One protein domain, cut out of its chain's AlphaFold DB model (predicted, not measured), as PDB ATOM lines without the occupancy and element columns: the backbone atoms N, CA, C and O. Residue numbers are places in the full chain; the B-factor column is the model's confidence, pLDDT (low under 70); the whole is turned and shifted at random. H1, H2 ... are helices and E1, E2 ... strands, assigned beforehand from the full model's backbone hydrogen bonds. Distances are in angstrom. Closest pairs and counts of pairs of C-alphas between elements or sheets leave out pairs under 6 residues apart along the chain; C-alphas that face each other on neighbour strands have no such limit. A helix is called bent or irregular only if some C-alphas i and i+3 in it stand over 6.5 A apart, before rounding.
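This is residues 601 to 747 of the 750 residues of an uncharacterized protein of Verrucomicrobiales bacterium (UniProt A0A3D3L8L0). One twisted sheet of seven strands forms a wall, with four helices over one face and no named helix on the other. H1, H2 and H4 lie over that face lengthwise along the strands, and H2 is the hub between H1 on one side and H3 and H4 on the other. The printed part has 147 residues, with named elements in the order E1 H1 H2 E2 E3 E4 E5 E6 H3 H4 E7, and its class is mixed, helices and strands. The sheet is mixed and branched at E4; E1 and E3 are parallel, the other neighbour pairs antiparallel. The whole is compact, with a radius of gyration of the C-alphas of 14.8 A, and only just elongated, spanning 45 by 30 by 21 A.

The sheet holds E4, residues 686 to 695, 30.1 A long; E7, residues 738 to 746, 27.2 A; E2, residues 653 to 662, 27.7 A; E3, residues 669 to 677, 26.5 A; E1, residues 606 to 611, 13.9 A; E5, residues 698 to 701; and E6, residues 706 to 709. The helices are H4, residues 716 to 730, 19.1 A; H2, residues 635 to 647, 18.3 A; H1, residues 620 to 626; and H3, residues 710 to 713. C-alpha 606 begins E1 at (35.500, 30.062, 22.281), and C-alpha 746 ends E7 at (11.548, 17.002, 26.580). H4 is irregular: C-alphas 718 and 721 are 7.7 A apart.

E7 has E2 on one side, with N 658 and O 742 at 2.8 A, and E4 on the other, with N 690 and O 743 at 2.9 A. E2 and E3 form a hairpin, with N 657 and O 674 at 2.9 A; E2 lies on one side of E3 and the edge strand E1 on the other side, with N 610 of E1 and O 671 of E3 at 2.9 A. E5 and E6 lie on one side of E4, beside its residues 692 to 695 and 686 to 689, with N 700 and O 693 at 2.8 A and N 687 and O 708 at 2.7 A. H2 is over E2 and E7 at a height of 9.9 A, H4 over E4 at 9.3 A, and H1 over E3 at 9.8 A. H2 and H4 touch, closest at the C-alphas of Ala 635 and Arg 723, 5.6 A, at a shallow tilt of 31 degrees, opposite ways. H1 and H2 form a helical hairpin, closest at the C-alphas of Thr 621 and Phe 645, 6.0 A. H3 is only just over E4, with 3 C-alphas, and touches H2, closest at the C-alphas of Gly 646 and Ile 713, 5.9 A. In H1 and H2 every O i to N i+4 pair is within hydrogen-bond range, in H4 9 of 11; H3 is too short for such a pair.

The C-alphas farthest apart, those of Ser 601 and Trp 684, are 45.8 A apart. The printed part has no cut, and no link is long. The mean pLDDT of the printed part is 84.5, with residues 683 to 685, 702 to 710 and 747 under 70.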
ATOM      1  N   SER A 601      47.999  28.454  20.749       85.06
ATOM      2  CA  SER A 601      47.640  28.407  22.174       85.06
ATOM      3  C   SER A 601      46.193  28.822  22.467       85.06
ATOM      4  O   SER A 601      45.675  28.499  23.531       85.06
ATOM      5  N   GLN A 602      45.529  29.514  21.538       87.44
ATOM      6  CA  GLN A 602      44.140  29.966  21.648       87.44
ATOM      7  C   GLN A 602      43.190  29.170  20.743       87.44
ATOM      8  O   GLN A 602      42.030  29.533  20.579       87.44
ATOM      9  N   ARG A 603      43.633  28.056  20.154       87.00
ATOM     10  CA  ARG A 603      42.810  27.261  19.228       87.00
ATOM     11  C   ARG A 603      41.551  26.672  19.872       87.00
ATOM     12  O   ARG A 603      40.539  26.520  19.196       87.00
ATOM     13  N   ASN A 604      41.604  26.359  21.167       90.06
ATOM     14  CA  ASN A 604      40.454  25.855  21.925       90.06
ATOM     15  C   ASN A 604      39.603  26.984  22.542       90.06
ATOM     16  O   ASN A 604      38.602  26.695  23.192       90.06
ATOM     17  N   ARG A 605      39.967  28.256  22.342       93.38
ATOM     18  CA  ARG A 605      39.249  29.427  22.860       93.38
ATOM     19  C   ARG A 605      37.911  29.580  22.143       93.38
ATOM     20  O   ARG A 605      37.882  29.615  20.916       93.38
ATOM     21  N   VAL A 606      36.807  29.734  22.869       94.38
ATOM     22  CA  VAL A 606      35.500  30.062  22.281       94.38
ATOM     23  C   VAL A 606      35.513  31.517  21.821       94.38
ATOM     24  O   VAL A 606      35.478  32.441  22.634       94.38
ATOM     25  N   VAL A 607      35.568  31.742  20.512       93.25
ATOM     26  CA  VAL A 607      35.729  33.087  19.927       93.25
ATOM     27  C   VAL A 607      34.401  33.727  19.548       93.25
ATOM     28  O   VAL A 607      34.235  34.947  19.624       93.25
ATOM     29  N   SER A 608      33.422  32.905  19.182       91.06
ATOM     30  CA  SER A 608      32.094  33.356  18.790       91.06
ATOM     31  C   SER A 608      31.033  32.397  19.292       91.06
ATOM     32  O   SER A 608      31.190  31.182  19.184       91.06
ATOM     33  N   ILE A 609      29.927  32.966  19.753       94.12
ATOM     34  CA  ILE A 609      28.713  32.247  20.118       94.12
ATOM     35  C   ILE A 609      27.591  32.861  19.292       94.12
ATOM     36  O   ILE A 609      27.407  34.079  19.321       94.12
ATOM     37  N   ARG A 610      26.871  32.028  18.541       91.69
ATOM     38  CA  ARG A 610      25.679  32.423  17.789       91.69
ATOM     39  C   ARG A 610      24.464  31.702  18.358       91.69
ATOM     40  O   ARG A 610      24.443  30.474  18.371       91.69
ATOM     41  N   PHE A 611      23.447  32.459  18.747       90.50
ATOM     42  CA  PHE A 611      22.110  31.929  19.002       90.50
ATOM     43  C   PHE A 611      21.333  31.932  17.684       90.50
ATOM     44  O   PHE A 611      21.300  32.950  16.994       90.50
ATOM     45  N   ALA A 612      20.799  30.778  17.289       84.94
ATOM     46  CA  ALA A 612      20.054  30.619  16.040       84.94
ATOM     47  C   ALA A 612      18.613  31.149  16.132       84.94
ATOM     48  O   ALA A 612      17.982  31.409  15.112       84.94
ATOM     49  N   ASP A 613      18.116  31.339  17.351       83.75
ATOM     50  CA  ASP A 613      16.786  31.835  17.673       83.75
ATOM     51  C   ASP A 613      16.846  32.783  18.883       83.75
ATOM     52  O   ASP A 613      17.870  32.894  19.561       83.75
ATOM     53  N   SER A 614      15.750  33.495  19.145       87.56
ATOM     54  CA  SER A 614      15.666  34.498  20.214       87.56
ATOM     55  C   SER A 614      15.018  33.987  21.503       87.56
ATOM     56  O   SER A 614      14.837  34.767  22.436       87.56
ATOM     57  N   HIS A 615      14.653  32.703  21.608       87.69
ATOM     58  CA  HIS A 615      13.826  32.246  22.737       87.69
ATOM     59  C   HIS A 615      14.583  32.201  24.070       87.69
ATOM     60  O   HIS A 615      13.962  32.205  25.130       87.69
ATOM     61  N   LEU A 616      15.917  32.161  24.026       90.44
ATOM     62  CA  LEU A 616      16.765  32.205  25.216       90.44
ATOM     63  C   LEU A 616      17.106  33.637  25.657       90.44
ATOM     64  O   LEU A 616      17.736  33.803  26.699       90.44
ATOM     65  N   GLN A 617      16.694  34.662  24.908       92.31
ATOM     66  CA  GLN A 617      17.066  36.046  25.188       92.31
ATOM     67  C   GLN A 617      16.584  36.496  26.580       92.31
ATOM     68  O   GLN A 617      15.410  36.373  26.927       92.31
ATOM     69  N   GLY A 618      17.500  37.032  27.384       89.44
ATOM     70  CA  GLY A 618      17.271  37.479  28.758       89.44
ATOM     71  C   GLY A 618      17.216  36.357  29.801       89.44
ATOM     72  O   GLY A 618      16.904  36.629  30.962       89.44
ATOM     73  N   THR A 619      17.495  35.106  29.429       92.56
ATOM     74  CA  THR A 619      17.411  33.956  30.346       92.56
ATOM     75  C   THR A 619      18.736  33.696  31.070       92.56
ATOM     76  O   THR A 619      19.815  34.045  30.591       92.56
ATOM     77  N   GLY A 620      18.676  33.013  32.221       92.56
ATOM     78  CA  GLY A 620      19.887  32.551  32.915       92.56
ATOM     79  C   GLY A 620      20.721  31.580  32.069       92.56
ATOM     80  O   GLY A 620      21.947  31.606  32.134       92.56
ATOM     81  N   THR A 621      20.070  30.780  31.217       93.44
ATOM     82  CA  THR A 621      20.737  29.885  30.259       93.44
ATOM     83  C   THR A 621      21.551  30.665  29.227       93.44
ATOM     84  O   THR A 621      22.700  30.313  28.975       93.44
ATOM     85  N   GLU A 622      21.001  31.744  28.657       95.12
ATOM     86  CA  GLU A 622      21.751  32.606  27.731       95.12
ATOM     87  C   GLU A 622      22.985  33.204  28.410       95.12
ATOM     88  O   GLU A 622      24.080  33.138  27.852       95.12
ATOM     89  N   GLN A 623      22.833  33.733  29.628       95.38
ATOM     90  CA  GLN A 623      23.950  34.303  30.386       95.38
ATOM     91  C   GLN A 623      25.050  33.268  30.658       95.38
ATOM     92  O   GLN A 623      26.231  33.564  30.463       95.38
ATOM     93  N   ALA A 624      24.672  32.049  31.055       95.00
ATOM     94  CA  ALA A 624      25.610  30.955  31.299       95.00
ATOM     95  C   ALA A 624      26.386  30.567  30.030       95.00
ATOM     96  O   ALA A 624      27.599  30.379  30.080       95.00
ATOM     97  N   ILE A 625      25.714  30.517  28.875       95.88
ATOM     98  CA  ILE A 625      26.368  30.223  27.595       95.88
ATOM     99  C   ILE A 625      27.284  31.376  27.166       95.88
ATOM    100  O   ILE A 625      28.422  31.141  26.764       95.88
ATOM    101  N   LEU A 626      26.828  32.630  27.264       96.38
ATOM    102  CA  LEU A 626      27.633  33.802  26.905       96.38
ATOM    103  C   LEU A 626      28.919  33.906  27.736       96.38
ATOM    104  O   LEU A 626      29.938  34.361  27.213       96.38
ATOM    105  N   ALA A 627      28.902  33.435  28.987       96.31
ATOM    106  CA  ALA A 627      30.072  33.397  29.862       96.31
ATOM    107  C   ALA A 627      31.199  32.470  29.361       96.31
ATOM    108  O   ALA A 627      32.348  32.648  29.776       96.31
ATOM    109  N   LEU A 628      30.905  31.532  28.451       95.94
ATOM    110  CA  LEU A 628      31.909  30.672  27.810       95.94
ATOM    111  C   LEU A 628      32.786  31.449  26.816       95.94
ATOM    112  O   LEU A 628      33.908  31.036  26.514       95.94
ATOM    113  N   LYS A 629      32.298  32.576  26.277       95.62
ATOM    114  CA  LYS A 629      33.032  33.360  25.278       95.62
ATOM    115  C   LYS A 629      34.337  33.886  25.872       95.62
ATOM    116  O   LYS A 629      34.360  34.489  26.940       95.62
ATOM    117  N   GLY A 630      35.431  33.701  25.143       93.00
ATOM    118  CA  GLY A 630      36.757  34.103  25.593       93.00
ATOM    119  C   GLY A 630      37.377  33.156  26.620       93.00
ATOM    120  O   GLY A 630      38.429  33.497  27.154       93.00
ATOM    121  N   ARG A 631      36.810  31.966  26.860       94.56
ATOM    122  CA  ARG A 631      37.427  30.869  27.632       94.56
ATOM    123  C   ARG A 631      37.766  29.691  26.725       94.56
ATOM    124  O   ARG A 631      37.221  29.589  25.627       94.56
ATOM    125  N   ASP A 632      38.702  28.845  27.139       93.50
ATOM    126  CA  ASP A 632      38.954  27.594  26.420       93.50
ATOM    127  C   ASP A 632      37.801  26.622  26.676       93.50
ATOM    128  O   ASP A 632      37.272  26.583  27.786       93.50
ATOM    129  N   VAL A 633      37.394  25.860  25.656       92.50
ATOM    130  CA  VAL A 633      36.314  24.874  25.785       92.50
ATOM    131  C   VAL A 633      36.618  23.922  26.937       92.50
ATOM    132  O   VAL A 633      37.649  23.246  26.942       92.50
ATOM    133  N   ASN A 634      35.691  23.852  27.887       93.00
ATOM    134  CA  ASN A 634      35.792  23.022  29.072       93.00
ATOM    135  C   ASN A 634      34.548  22.128  29.190       93.00
ATOM    136  O   ASN A 634      33.417  22.609  29.113       93.00
ATOM    137  N   ALA A 635      34.765  20.823  29.378       91.94
ATOM    138  CA  ALA A 635      33.682  19.849  29.458       91.94
ATOM    139  C   ALA A 635      32.755  20.093  30.660       91.94
ATOM    140  O   ALA A 635      31.540  20.009  30.508       91.94
ATOM    141  N   ASP A 636      33.300  20.456  31.824       93.12
ATOM    142  CA  ASP A 636      32.516  20.725  33.034       93.12
ATOM    143  C   ASP A 636      31.626  21.960  32.873       93.12
ATOM    144  O   ASP A 636      30.471  21.944  33.293       93.12
ATOM    145  N   GLU A 637      32.121  23.012  32.214       93.25
ATOM    146  CA  GLU A 637      31.315  24.204  31.931       93.25
ATOM    147  C   GLU A 637      30.157  23.887  30.964       93.25
ATOM    148  O   GLU A 637      29.034  24.343  31.183       93.25
ATOM    149  N   ILE A 638      30.390  23.060  29.934       92.44
ATOM    150  CA  ILE A 638      29.329  22.621  29.008       92.44
ATOM    151  C   ILE A 638      28.276  21.783  29.742       92.44
ATOM    152  O   ILE A 638      27.080  22.039  29.589       92.44
ATOM    153  N   ILE A 639      28.696  20.811  30.558       91.38
ATOM    154  CA  ILE A 639      27.763  20.002  31.354       91.38
ATOM    155  C   ILE A 639      26.993  20.881  32.340       91.38
ATOM    156  O   ILE A 639      25.779  20.745  32.440       91.38
ATOM    157  N   SER A 640      27.647  21.840  32.998       92.44
ATOM    158  CA  SER A 640      26.981  22.766  33.916       92.44
ATOM    159  C   SER A 640      25.890  23.593  33.229       92.44
ATOM    160  O   SER A 640      24.854  23.843  33.845       92.44
ATOM    161  N   VAL A 641      26.087  24.003  31.971       93.50
ATOM    162  CA  VAL A 641      25.051  24.690  31.182       93.50
ATOM    163  C   VAL A 641      23.849  23.775  30.935       93.50
ATOM    164  O   VAL A 641      22.709  24.205  31.111       93.50
ATOM    165  N   LEU A 642      24.087  22.517  30.545       90.38
ATOM    166  CA  LEU A 642      23.026  21.541  30.268       90.38
ATOM    167  C   LEU A 642      22.252  21.173  31.540       90.38
ATOM    168  O   LEU A 642      21.020  21.169  31.528       90.38
ATOM    169  N   CYS A 643      22.967  20.937  32.641       88.50
ATOM    170  CA  CYS A 643      22.392  20.676  33.955       88.50
ATOM    171  C   CYS A 643      21.547  21.861  34.434       88.50
ATOM    172  O   CYS A 643      20.380  21.679  34.769       88.50
ATOM    173  N   GLY A 644      22.085  23.084  34.374       89.69
ATOM    174  CA  GLY A 644      21.365  24.290  34.788       89.69
ATOM    175  C   GLY A 644      20.122  24.580  33.941       89.69
ATOM    176  O   GLY A 644      19.103  25.019  34.473       89.69
ATOM    177  N   PHE A 645      20.163  24.290  32.634       89.62
ATOM    178  CA  PHE A 645      18.966  24.337  31.789       89.62
ATOM    179  C   PHE A 645      17.922  23.304  32.231       89.62
ATOM    180  O   PHE A 645      16.746  23.644  32.332       89.62
ATOM    181  N   GLY A 646      18.348  22.068  32.509       82.06
ATOM    182  CA  GLY A 646      17.474  20.997  32.988       82.06
ATOM    183  C   GLY A 646      16.867  21.270  34.366       82.06
ATOM    184  O   GLY A 646      15.739  20.881  34.610       82.06
ATOM    185  N   GLU A 647      17.567  21.970  35.258       81.88
ATOM    186  CA  GLU A 647      17.031  22.352  36.573       81.88
ATOM    187  C   GLU A 647      16.015  23.499  36.493       81.88
ATOM    188  O   GLU A 647      15.066  23.554  37.280       81.88
ATOM    189  N   LYS A 648      16.220  24.443  35.566       85.00
ATOM    190  CA  LYS A 648      15.394  25.644  35.440       85.00
ATOM    191  C   LYS A 648      15.135  25.987  33.977       85.00
ATOM    192  O   LYS A 648      15.783  26.864  33.401       85.00
ATOM    193  N   LEU A 649      14.124  25.337  33.407       84.38
ATOM    194  CA  LEU A 649      13.716  25.578  32.029       84.38
ATOM    195  C   LEU A 649      13.217  27.022  31.825       84.38
ATOM    196  O   LEU A 649      12.362  27.502  32.580       84.38
ATOM    197  N   PRO A 650      13.684  27.716  30.772       87.62
ATOM    198  CA  PRO A 650      13.105  28.984  30.357       87.62
ATOM    199  C   PRO A 650      11.629  28.852  29.932       87.62
ATOM    200  O   PRO A 650      11.224  27.816  29.396       87.62
ATOM    201  N   PRO A 651      10.804  29.902  30.107       83.44
ATOM    202  CA  PRO A 651       9.407  29.876  29.679       83.44
ATOM    203  C   PRO A 651       9.256  29.549  28.187       83.44
ATOM    204  O   PRO A 651       9.889  30.174  27.341       83.44
ATOM    205  N   ASN A 652       8.354  28.620  27.857       82.25
ATOM    206  CA  ASN A 652       8.051  28.181  26.485       82.25
ATOM    207  C   ASN A 652       9.228  27.556  25.712       82.25
ATOM    208  O   ASN A 652       9.138  27.427  24.487       82.25
ATOM    209  N   VAL A 653      10.300  27.152  26.397       86.44
ATOM    210  CA  VAL A 653      11.433  26.421  25.823       86.44
ATOM    211  C   VAL A 653      11.510  25.056  26.491       86.44
ATOM    212  O   VAL A 653      11.532  24.969  27.712       86.44
ATOM    213  N   ASN A 654      11.555  23.983  25.706       84.81
ATOM    214  CA  ASN A 654      11.615  22.609  26.214       84.81
ATOM    215  C   ASN A 654      12.781  21.793  25.648       84.81
ATOM    216  O   ASN A 654      12.826  20.574  25.809       84.81
ATOM    217  N   GLY A 655      13.731  22.451  24.988       87.44
ATOM    218  CA  GLY A 655      14.979  21.833  24.577       87.44
ATOM    219  C   GLY A 655      16.069  22.852  24.276       87.44
ATOM    220  O   GLY A 655      15.780  24.006  23.957       87.44
ATOM    221  N   LEU A 656      17.308  22.391  24.382       90.25
ATOM    222  CA  LEU A 656      18.538  23.137  24.163       90.25
ATOM    223  C   LEU A 656      19.524  22.237  23.418       90.25
ATOM    224  O   LEU A 656      19.780  21.118  23.862       90.25
ATOM    225  N   SER A 657      20.102  22.744  22.334       89.94
ATOM    226  CA  SER A 657      21.173  22.086  21.586       89.94
ATOM    227  C   SER A 657      22.359  23.032  21.432       89.94
ATOM    228  O   SER A 657      22.198  24.208  21.103       89.94
ATOM    229  N   LEU A 658      23.556  22.503  21.653       91.69
ATOM    230  CA  LEU A 658      24.830  23.203  21.584       91.69
ATOM    231  C   LEU A 658      25.744  22.469  20.607       91.69
ATOM    232  O   LEU A 658      25.906  21.249  20.691       91.69
ATOM    233  N   ARG A 659      26.395  23.222  19.723       92.12
ATOM    234  CA  ARG A 659      27.463  22.712  18.862       92.12
ATOM    235  C   ARG A 659      28.706  23.565  19.003       92.12
ATOM    236  O   ARG A 659      28.634  24.771  18.786       92.12
ATOM    237  N   PHE A 660      29.838  22.930  19.270       92.94
ATOM    238  CA  PHE A 660      31.159  23.551  19.287       92.94
ATOM    239  C   PHE A 660      32.003  22.970  18.158       92.94
ATOM    240  O   PHE A 660      32.135  21.753  18.044       92.94
ATOM    241  N   VAL A 661      32.578  23.840  17.329       91.38
ATOM    242  CA  VAL A 661      33.398  23.444  16.178       91.38
ATOM    243  C   VAL A 661      34.791  24.039  16.306       91.38
ATOM    244  O   VAL A 661      34.943  25.264  16.322       91.38
ATOM    245  N   ARG A 662      35.797  23.163  16.339       91.75
ATOM    246  CA  ARG A 662      37.219  23.482  16.193       91.75
ATOM    247  C   ARG A 662      37.693  23.009  14.825       91.75
ATOM    248  O   ARG A 662      37.650  21.816  14.539       91.75
ATOM    249  N   THR A 663      38.180  23.926  14.001       88.69
ATOM    250  CA  THR A 663      38.697  23.620  12.661       88.69
ATOM    251  C   THR A 663      40.188  23.271  12.682       88.69
ATOM    252  O   THR A 663      40.895  23.527  13.660       88.69
ATOM    253  N   THR A 664      40.687  22.715  11.575       86.06
ATOM    254  CA  THR A 664      42.124  22.457  11.367       86.06
ATOM    255  C   THR A 664      42.946  23.743  11.243       86.06
ATOM    256  O   THR A 664      44.120  23.770  11.607       86.06
ATOM    257  N   GLU A 665      42.333  24.838  10.797       85.06
ATOM    258  CA  GLU A 665      42.889  26.188  10.898       85.06
ATOM    259  C   GLU A 665      42.688  26.737  12.323       85.06
ATOM    260  O   GLU A 665      41.640  26.475  12.927       85.06
ATOM    261  N   PRO A 666      43.649  27.497  12.887       83.06
ATOM    262  CA  PRO A 666      43.572  28.024  14.251       83.06
ATOM    263  C   PRO A 666      42.614  29.221  14.352       83.06
ATOM    264  O   PRO A 666      43.001  30.312  14.743       83.06
ATOM    265  N   LEU A 667      41.344  29.046  14.001       87.19
ATOM    266  CA  LEU A 667      40.332  30.112  14.037       87.19
ATOM    267  C   LEU A 667      39.626  30.230  15.397       87.19
ATOM    268  O   LEU A 667      38.709  31.035  15.552       87.19
ATOM    269  N   GLY A 668      40.041  29.427  16.381       89.62
ATOM    270  CA  GLY A 668      39.329  29.249  17.644       89.62
ATOM    271  C   GLY A 668      38.110  28.334  17.500       89.62
ATOM    272  O   GLY A 668      37.866  27.735  16.450       89.62
ATOM    273  N   VAL A 669      37.328  28.233  18.572       91.62
ATOM    274  CA  VAL A 669      36.093  27.449  18.620       91.62
ATOM    275  C   VAL A 669      34.885  28.342  18.385       91.62
ATOM    276  O   VAL A 669      34.698  29.365  19.050       91.62
ATOM    277  N   ARG A 670      34.022  27.920  17.461       91.38
ATOM    278  CA  ARG A 670      32.732  28.565  17.204       91.38
ATOM    279  C   ARG A 670      31.617  27.744  17.831       91.38
ATOM    280  O   ARG A 670      31.508  26.550  17.554       91.38
ATOM    281  N   ALA A 671      30.794  28.391  18.650       92.81
ATOM    282  CA  ALA A 671      29.621  27.782  19.253       92.81
ATOM    283  C   ALA A 671      28.343  28.230  18.530       92.81
ATOM    284  O   ALA A 671      28.166  29.415  18.237       92.81
ATOM    285  N   THR A 672      27.446  27.288  18.259       91.81
ATOM    286  CA  THR A 672      26.074  27.567  17.819       91.81
ATOM    287  C   THR A 672      25.091  26.969  18.814       91.81
ATOM    288  O   THR A 672      25.301  25.856  19.294       91.81
ATOM    289  N   VAL A 673      24.044  27.725  19.124       92.31
ATOM    290  CA  VAL A 673      23.014  27.371  20.099       92.31
ATOM    291  C   VAL A 673      21.659  27.398  19.414       92.31
ATOM    292  O   VAL A 673      21.341  28.383  18.745       92.31
ATOM    293  N   TRP A 674      20.865  26.359  19.637       89.69
ATOM    294  CA  TRP A 674      19.459  26.296  19.244       89.69
ATOM    295  C   TRP A 674      18.607  25.972  20.457       89.69
ATOM    296  O   TRP A 674      19.012  25.201  21.332       89.69
ATOM    297  N   SER A 675      17.409  26.530  20.488       87.81
ATOM    298  CA  SER A 675      16.390  26.195  21.463       87.81
ATOM    299  C   SER A 675      15.150  25.637  20.777       87.81
ATOM    300  O   SER A 675      14.829  25.955  19.631       87.81
ATOM    301  N   ARG A 676      14.413  24.794  21.500       81.25
ATOM    302  CA  ARG A 676      13.149  24.237  21.020       81.25
ATOM    303  C   ARG A 676      11.991  24.859  21.776       81.25
ATOM    304  O   ARG A 676      11.944  24.772  23.003       81.25
ATOM    305  N   ARG A 677      11.026  25.435  21.051       80.12
ATOM    306  CA  ARG A 677       9.771  25.886  21.663       80.12
ATOM    307  C   ARG A 677       8.946  24.692  22.117       80.12
ATOM    308  O   ARG A 677       8.793  23.715  21.384       80.12
ATOM    309  N   GLY A 678       8.334  24.819  23.283       77.00
ATOM    310  CA  GLY A 678       7.354  23.853  23.744       77.00
ATOM    311  C   GLY A 678       7.002  24.024  25.208       77.00
ATOM    312  O   GLY A 678       7.534  24.885  25.908       77.00
ATOM    313  N   LYS A 679       6.055  23.201  25.658       75.12
ATOM    314  CA  LYS A 679       5.652  23.170  27.061       75.12
ATOM    315  C   LYS A 679       6.713  22.463  27.893       75.12
ATOM    316  O   LYS A 679       7.357  21.525  27.419       75.12
ATOM    317  N   HIS A 680       6.844  22.923  29.132       71.62
ATOM    318  CA  HIS A 680       7.615  22.231  30.148       71.62
ATOM    319  C   HIS A 680       7.020  20.825  30.338       71.62
ATOM    320  O   HIS A 680       5.802  20.727  30.505       71.62
ATOM    321  N   PRO A 681       7.830  19.760  30.286       70.94
ATOM    322  CA  PRO A 681       7.337  18.416  30.554       70.94
ATOM    323  C   PRO A 681       6.933  18.274  32.021       70.94
ATOM    324  O   PRO A 681       7.489  18.929  32.906       70.94
ATOM    325  N   GLU A 682       5.947  17.433  32.290       72.81
ATOM    326  CA  GLU A 682       5.541  17.132  33.659       72.81
ATOM    327  C   GLU A 682       6.646  16.354  34.393       72.81
ATOM    328  O   GLU A 682       7.536  15.767  33.782       72.81
ATOM    329  N   THR A 683       6.628  16.345  35.727       67.12
ATOM    330  CA  THR A 683       7.703  15.737  36.537       67.12
ATOM    331  C   THR A 683       7.895  14.236  36.302       67.12
ATOM    332  O   THR A 683       8.974  13.715  36.583       67.12
ATOM    333  N   TRP A 684       6.873  13.551  35.784       67.81
ATOM    334  CA  TRP A 684       6.899  12.135  35.408       67.81
ATOM    335  C   TRP A 684       7.339  11.889  33.958       67.81
ATOM    336  O   TRP A 684       7.584  10.740  33.601       67.81
ATOM    337  N   GLN A 685       7.438  12.935  33.132       69.19
ATOM    338  CA  GLN A 685       7.866  12.823  31.742       69.19
ATOM    339  C   GLN A 685       9.393  12.822  31.640       69.19
ATOM    340  O   GLN A 685      10.113  13.498  32.390       69.19
ATOM    341  N   ASP A 686       9.895  12.054  30.680       72.75
ATOM    342  CA  ASP A 686      11.322  11.956  30.436       72.75
ATOM    343  C   ASP A 686      11.860  13.157  29.641       72.75
ATOM    344  O   ASP A 686      11.183  13.773  28.816       72.75
ATOM    345  N   PHE A 687      13.138  13.458  29.844       75.12
ATOM    346  CA  PHE A 687      13.969  14.166  28.888       75.12
ATOM    347  C   PHE A 687      14.808  13.172  28.100       75.12
ATOM    348  O   PHE A 687      15.481  12.301  28.657       75.12
ATOM    349  N   SER A 688      14.828  13.378  26.791       75.81
ATOM    350  CA  SER A 688      15.854  12.839  25.919       75.81
ATOM    351  C   SER A 688      17.075  13.750  25.978       75.81
ATOM    352  O   SER A 688      16.951  14.959  25.772       75.81
ATOM    353  N   TRP A 689      18.263  13.194  26.164       79.19
ATOM    354  CA  TRP A 689      19.500  13.911  25.847       79.19
ATOM    355  C   TRP A 689      20.175  13.327  24.613       79.19
ATOM    356  O   TRP A 689      19.869  12.211  24.201       79.19
ATOM    357  N   HIS A 690      21.067  14.102  24.006       78.44
ATOM    358  CA  HIS A 690      21.961  13.644  22.950       78.44
ATOM    359  C   HIS A 690      23.366  14.199  23.187       78.44
ATOM    360  O   HIS A 690      23.525  15.353  23.587       78.44
ATOM    361  N   GLY A 691      24.376  13.371  22.934       81.31
ATOM    362  CA  GLY A 691      25.786  13.744  22.984       81.31
ATOM    363  C   GLY A 691      26.546  13.068  21.850       81.31
ATOM    364  O   GLY A 691      26.446  11.854  21.693       81.31
ATOM    365  N   GLY A 692      27.279  13.844  21.054       85.69
ATOM    366  CA  GLY A 692      28.048  13.353  19.912       85.69
ATOM    367  C   GLY A 692      29.367  14.101  19.767       85.69
ATOM    368  O   GLY A 692      29.429  15.308  19.995       85.69
ATOM    369  N   ILE A 693      30.428  13.388  19.401       86.94
ATOM    370  CA  ILE A 693      31.761  13.958  19.211       86.94
ATOM    371  C   ILE A 693      32.354  13.362  17.944       86.94
ATOM    372  O   ILE A 693      32.538  12.146  17.873       86.94
ATOM    373  N   ASP A 694      32.714  14.222  16.995       86.75
ATOM    374  CA  ASP A 694      33.455  13.829  15.801       86.75
ATOM    375  C   ASP A 694      34.891  14.328  15.869       86.75
ATOM    376  O   ASP A 694      35.154  15.489  16.196       86.75
ATOM    377  N   LEU A 695      35.810  13.450  15.479       87.38
ATOM    378  CA  LEU A 695      37.211  13.757  15.252       87.38
ATOM    379  C   LEU A 695      37.546  13.470  13.791       87.38
ATOM    380  O   LEU A 695      37.492  12.318  13.362       87.38
ATOM    381  N   ASN A 696      37.920  14.497  13.026       85.50
ATOM    382  CA  ASN A 696      38.205  14.364  11.591       85.50
ATOM    383  C   ASN A 696      37.089  13.603  10.851       85.50
ATOM    384  O   ASN A 696      37.362  12.635  10.142       85.50
ATOM    385  N   GLN A 697      35.834  14.016  11.076       76.50
ATOM    386  CA  GLN A 697      34.610  13.418  10.510       76.50
ATOM    387  C   GLN A 697      34.308  11.978  10.956       76.50
ATOM    388  O   GLN A 697      33.367  11.363  10.457       76.50
ATOM    389  N   LYS A 698      35.077  11.419  11.894       79.69
ATOM    390  CA  LYS A 698      34.802  10.104  12.474       79.69
ATOM    391  C   LYS A 698      34.147  10.273  13.834       79.69
ATOM    392  O   LYS A 698      34.734  10.901  14.714       79.69
ATOM    393  N   ALA A 699      32.975   9.670  14.005       76.00
ATOM    394  CA  ALA A 699      32.303   9.616  15.294       76.00
ATOM    395  C   ALA A 699      33.196   8.891  16.315       76.00
ATOM    396  O   ALA A 699      33.513   7.711  16.157       76.00
ATOM    397  N   VAL A 700      33.617   9.616  17.350       75.94
ATOM    398  CA  VAL A 700      34.330   9.086  18.525       75.94
ATOM    399  C   VAL A 700      33.321   8.575  19.547       75.94
ATOM    400  O   VAL A 700      33.528   7.543  20.177       75.94
ATOM    401  N   THR A 701      32.196   9.275  19.663       71.62
ATOM    402  CA  THR A 701      31.030   8.837  20.425       71.62
ATOM    403  C   THR A 701      29.825   8.881  19.502       71.62
ATOM    404  O   THR A 701      29.422   9.966  19.074       71.62
ATOM    405  N   GLN A 702      29.248   7.720  19.186       55.69
ATOM    406  CA  GLN A 702      27.939   7.679  18.536       55.69
ATOM    407  C   GLN A 702      26.911   8.301  19.478       55.69
ATOM    408  O   GLN A 702      26.994   8.054  20.680       55.69
ATOM    409  N   SER A 703      25.995   9.105  18.927       51.97
ATOM    410  CA  SER A 703      24.912   9.800  19.630       51.97
ATOM    411  C   SER A 703      24.383   8.989  20.809       51.97
ATOM    412  O   SER A 703      23.535   8.115  20.640       51.97
ATOM    413  N   THR A 704      24.884   9.255  22.015       49.81
ATOM    414  CA  THR A 704      24.352   8.627  23.219       49.81
ATOM    415  C   THR A 704      23.020   9.300  23.476       49.81
ATOM    416  O   THR A 704      22.965  10.404  24.014       49.81
ATOM    417  N   SER A 705      21.949   8.681  22.989       53.16
ATOM    418  CA  SER A 705      20.587   9.085  23.299       53.16
ATOM    419  C   SER A 705      20.080   8.254  24.465       53.16
ATOM    420  O   SER A 705      20.020   7.029  24.377       53.16
ATOM    421  N   GLY A 706      19.721   8.915  25.561       58.09
ATOM    422  CA  GLY A 706      19.083   8.286  26.712       58.09
ATOM    423  C   GLY A 706      17.816   9.036  27.099       58.09
ATOM    424  O   GLY A 706      17.755  10.256  26.957       58.09
ATOM    425  N   SER A 707      16.828   8.297  27.599       58.62
ATOM    426  CA  SER A 707      15.630   8.846  28.235       58.62
ATOM    427  C   SER A 707      15.797   8.774  29.753       58.62
ATOM    428  O   SER A 707      16.215   7.739  30.299       58.62
ATOM    429  N   ARG A 708      15.556   9.888  30.444       69.44
ATOM    430  CA  ARG A 708      15.616   9.985  31.907       69.44
ATOM    431  C   ARG A 708      14.526  10.910  32.408       69.44
ATOM    432  O   ARG A 708      14.315  11.958  31.810       69.44
ATOM    433  N   MET A 709      13.954  10.603  33.569       68.50
ATOM    434  CA  MET A 709      13.053  11.526  34.259       68.50
ATOM    435  C   MET A 709      13.714  12.902  34.387       68.50
ATOM    436  O   MET A 709      14.888  12.987  34.763       68.50
ATOM    437  N   HIS A 710      12.954  13.966  34.124       68.69
ATOM    438  CA  HIS A 710      13.406  15.361  34.181       68.69
ATOM    439  C   HIS A 710      14.326  15.679  35.376       68.69
ATOM    440  O   HIS A 710      15.392  16.262  35.212       68.69
ATOM    441  N   GLN A 711      13.974  15.206  36.572       70.88
ATOM    442  CA  GLN A 711      14.734  15.421  37.813       70.88
ATOM    443  C   GLN A 711      16.169  14.858  37.828       70.88
ATOM    444  O   GLN A 711      16.955  15.193  38.713       70.88
ATOM    445  N   ASN A 712      16.513  13.971  36.893       73.94
ATOM    446  CA  ASN A 712      17.837  13.364  36.808       73.94
ATOM    447  C   ASN A 712      18.714  14.013  35.733       73.94
ATOM    448  O   ASN A 712      19.929  13.942  35.850       73.94
ATOM    449  N   ILE A 713      18.149  14.695  34.731       73.56
ATOM    450  CA  ILE A 713      18.965  15.278  33.650       73.56
ATOM    451  C   ILE A 713      19.791  16.492  34.100       73.56
ATOM    452  O   ILE A 713      20.830  16.792  33.513       73.56
ATOM    453  N   GLY A 714      19.350  17.146  35.181       74.12
ATOM    454  CA  GLY A 714      20.073  18.213  35.874       74.12
ATOM    455  C   GLY A 714      21.304  17.743  36.656       74.12
ATOM    456  O   GLY A 714      22.059  18.570  37.149       74.12
ATOM    457  N   LYS A 715      21.544  16.432  36.773       82.31
ATOM    458  CA  LYS A 715      22.600  15.875  37.626       82.31
ATOM    459  C   LYS A 715      23.889  15.606  36.834       82.31
ATOM    460  O   LYS A 715      23.830  14.871  35.843       82.31
ATOM    461  N   PRO A 716      25.057  16.145  37.238       82.56
ATOM    462  CA  PRO A 716      26.319  15.946  36.518       82.56
ATOM    463  C   PRO A 716      26.741  14.479  36.359       82.56
ATOM    464  O   PRO A 716      27.423  14.135  35.393       82.56
ATOM    465  N   GLU A 717      26.336  13.597  37.279       83.25
ATOM    466  CA  GLU A 717      26.700  12.177  37.264       83.25
ATOM    467  C   GLU A 717      26.165  11.450  36.024       83.25
ATOM    468  O   GLU A 717      26.847  10.574  35.489       83.25
ATOM    469  N   GLU A 718      24.992  11.851  35.520       77.44
ATOM    470  CA  GLU A 718      24.395  11.278  34.305       77.44
ATOM    471  C   GLU A 718      25.209  11.620  33.044       77.44
ATOM    472  O   GLU A 718      25.169  10.892  32.054       77.44
ATOM    473  N   TRP A 719      26.004  12.693  33.087       82.88
ATOM    474  CA  TRP A 719      26.817  13.169  31.966       82.88
ATOM    475  C   TRP A 719      28.268  12.687  32.005       82.88
ATOM    476  O   TRP A 719      29.036  12.993  31.091       82.88
ATOM    477  N   LYS A 720      28.666  11.919  33.029       85.62
ATOM    478  CA  LYS A 720      30.068  11.550  33.279       85.62
ATOM    479  C   LYS A 720      30.752  10.906  32.069       85.62
ATOM    480  O   LYS A 720      31.830  11.338  31.678       85.62
ATOM    481  N   ALA A 721      30.117   9.911  31.448       83.06
ATOM    482  CA  ALA A 721      30.699   9.219  30.297       83.06
ATOM    483  C   ALA A 721      30.912  10.165  29.102       83.06
ATOM    484  O   ALA A 721      31.965  10.154  28.471       83.06
ATOM    485  N   PHE A 722      29.932  11.026  28.816       85.56
ATOM    486  CA  PHE A 722      30.035  12.007  27.738       85.56
ATOM    487  C   PHE A 722      31.100  13.075  28.032       85.56
ATOM    488  O   PHE A 722      31.893  13.419  27.155       85.56
ATOM    489  N   ARG A 723      31.171  13.547  29.282       89.88
ATOM    490  CA  ARG A 723      32.205  14.468  29.767       89.88
ATOM    491  C   ARG A 723      33.607  13.895  29.565       89.88
ATOM    492  O   ARG A 723      34.464  14.588  29.022       89.88
ATOM    493  N   ASP A 724      33.839  12.646  29.961       89.25
ATOM    494  CA  ASP A 724      35.156  12.011  29.850       89.25
ATOM    495  C   ASP A 724      35.582  11.862  28.377       89.25
ATOM    496  O   ASP A 724      36.710  12.203  28.021       89.25
ATOM    497  N   HIS A 725      34.663  11.486  27.482       88.44
ATOM    498  CA  HIS A 725      34.941  11.470  26.041       88.44
ATOM    499  C   HIS A 725      35.255  12.862  25.473       88.44
ATOM    500  O   HIS A 725      36.136  12.999  24.622       88.44
ATOM    501  N   MET A 726      34.571  13.906  25.948       90.38
ATOM    502  CA  MET A 726      34.837  15.285  25.539       90.38
ATOM    503  C   MET A 726      36.232  15.744  25.969       90.38
ATOM    504  O   MET A 726      36.950  16.351  25.175       90.38
ATOM    505  N   VAL A 727      36.642  15.408  27.198       91.25
ATOM    506  CA  VAL A 727      37.994  15.686  27.705       91.25
ATOM    507  C   VAL A 727      39.053  15.033  26.819       91.25
ATOM    508  O   VAL A 727      40.029  15.693  26.465       91.25
ATOM    509  N   GLU A 728      38.866  13.774  26.419       89.31
ATOM    510  CA  GLU A 728      39.810  13.097  25.523       89.31
ATOM    511  C   GLU A 728      39.830  13.712  24.117       89.31
ATOM    512  O   GLU A 728      40.905  13.965  23.570       89.31
ATOM    513  N   ALA A 729      38.671  14.033  23.538       88.38
ATOM    514  CA  ALA A 729      38.596  14.627  22.204       88.38
ATOM    515  C   ALA A 729      39.282  16.000  22.119       88.38
ATOM    516  O   ALA A 729      39.938  16.315  21.121       88.38
ATOM    517  N   LEU A 730      39.202  16.808  23.180       89.12
ATOM    518  CA  LEU A 730      39.853  18.119  23.246       89.12
ATOM    519  C   LEU A 730      41.393  18.035  23.272       89.12
ATOM    520  O   LEU A 730      42.049  19.015  22.902       89.12
ATOM    521  N   LYS A 731      41.976  16.876  23.620       89.19
ATOM    522  CA  LYS A 731      43.430  16.618  23.543       89.19
ATOM    523  C   LYS A 731      43.925  16.325  22.126       89.19
ATOM    524  O   LYS A 731      45.134  16.252  21.912       89.19
ATOM    525  N   ALA A 732      43.028  16.123  21.159       86.44
ATOM    526  CA  ALA A 732      43.426  15.765  19.806       86.44
ATOM    527  C   ALA A 732      44.304  16.838  19.143       86.44
ATOM    528  O   ALA A 732      44.142  18.033  19.413       86.44
ATOM    529  N   SER A 733      45.181  16.393  18.234       83.19
ATOM    530  CA  SER A 733      46.203  17.211  17.563       83.19
ATOM    531  C   SER A 733      45.666  18.523  16.973       83.19
ATOM    532  O   SER A 733      44.492  18.623  16.609       83.19
ATOM    533  N   SER A 734      46.539  19.520  16.807       77.50
ATOM    534  CA  SER A 734      46.187  20.813  16.195       77.50
ATOM    535  C   SER A 734      45.692  20.684  14.749       77.50
ATOM    536  O   SER A 734      44.937  21.532  14.286       77.50
ATOM    537  N   THR A 735      46.056  19.603  14.057       82.00
ATOM    538  CA  THR A 735      45.583  19.273  12.706       82.00
ATOM    539  C   THR A 735      44.226  18.568  12.684       82.00
ATOM    540  O   THR A 735      43.749  18.221  11.609       82.00
ATOM    541  N   SER A 736      43.605  18.325  13.843       87.12
ATOM    542  CA  SER A 736      42.325  17.625  13.931       87.12
ATOM    543  C   SER A 736      41.133  18.581  14.011       87.12
ATOM    544  O   SER A 736      41.064  19.413  14.923       87.12
ATOM    545  N   GLU A 737      40.156  18.394  13.119       90.00
ATOM    546  CA  GLU A 737      38.812  18.963  13.252       90.00
ATOM    547  C   GLU A 737      38.077  18.242  14.392       90.00
ATOM    548  O   GLU A 737      38.066  17.011  14.439       90.00
ATOM    549  N   VAL A 738      37.491  19.009  15.316       91.69
ATOM    550  CA  VAL A 738      36.695  18.487  16.436       91.69
ATOM    551  C   VAL A 738      35.323  19.144  16.406       91.69
ATOM    552  O   VAL A 738      35.221  20.372  16.431       91.69
ATOM    553  N   VAL A 739      34.273  18.325  16.386       89.94
ATOM    554  CA  VAL A 739      32.881  18.777  16.486       89.94
ATOM    555  C   VAL A 739      32.258  18.138  17.716       89.94
ATOM    556  O   VAL A 739      32.183  16.918  17.801       89.94
ATOM    557  N   ILE A 740      31.823  18.954  18.673       90.25
ATOM    558  CA  ILE A 740      31.139  18.505  19.891       90.25
ATOM    559  C   ILE A 740      29.683  18.945  19.801       90.25
ATOM    560  O   ILE A 740      29.405  20.127  19.587       90.25
ATOM    561  N   ARG A 741      28.767  18.001  19.997       88.25
ATOM    562  CA  ARG A 741      27.316  18.186  19.999       88.25
ATOM    563  C   ARG A 741      26.771  17.732  21.332       88.25
ATOM    564  O   ARG A 741      27.077  16.626  21.774       88.25
ATOM    565  N   ALA A 742      25.952  18.558  21.954       88.25
ATOM    566  CA  ALA A 742      25.282  18.184  23.182       88.25
ATOM    567  C   ALA A 742      23.935  18.880  23.279       88.25
ATOM    568  O   ALA A 742      23.807  20.049  22.914       88.25
ATOM    569  N   GLY A 743      22.944  18.195  23.824       86.50
ATOM    570  CA  GLY A 743      21.678  18.838  24.094       86.50
ATOM    571  C   GLY A 743      20.693  17.971  24.842       86.50
ATOM    572  O   GLY A 743      20.872  16.769  25.026       86.50
ATOM    573  N   VAL A 744      19.622  18.621  25.264       84.50
ATOM    574  CA  VAL A 744      18.532  18.050  26.047       84.50
ATOM    575  C   VAL A 744      17.215  18.506  25.453       84.50
ATOM    576  O   VAL A 744      17.094  19.630  24.972       84.50
ATOM    577  N   ARG A 745      16.211  17.639  25.460       81.56
ATOM    578  CA  ARG A 745      14.858  17.965  25.018       81.56
ATOM    579  C   ARG A 745      13.844  17.148  25.796       81.56
ATOM    580  O   ARG A 745      14.083  15.980  26.079       81.56
ATOM    581  N   ALA A 746      12.693  17.739  26.076       74.06
ATOM    582  CA  ALA A 746      11.548  17.002  26.580       74.06
ATOM    583  C   ALA A 746      11.172  15.880  25.600       74.06
ATOM    584  O   ALA A 746      11.012  16.125  24.394       74.06
ATOM    585  N   SER A 747      11.033  14.663  26.117       67.06
ATOM    586  CA  SER A 747      10.366  13.566  25.428       67.06
ATOM    587  C   SER A 747       8.874  13.890  25.450       67.06
ATOM    588  O   SER A 747       8.201  13.721  26.459       67.06
TER     589      SER A 747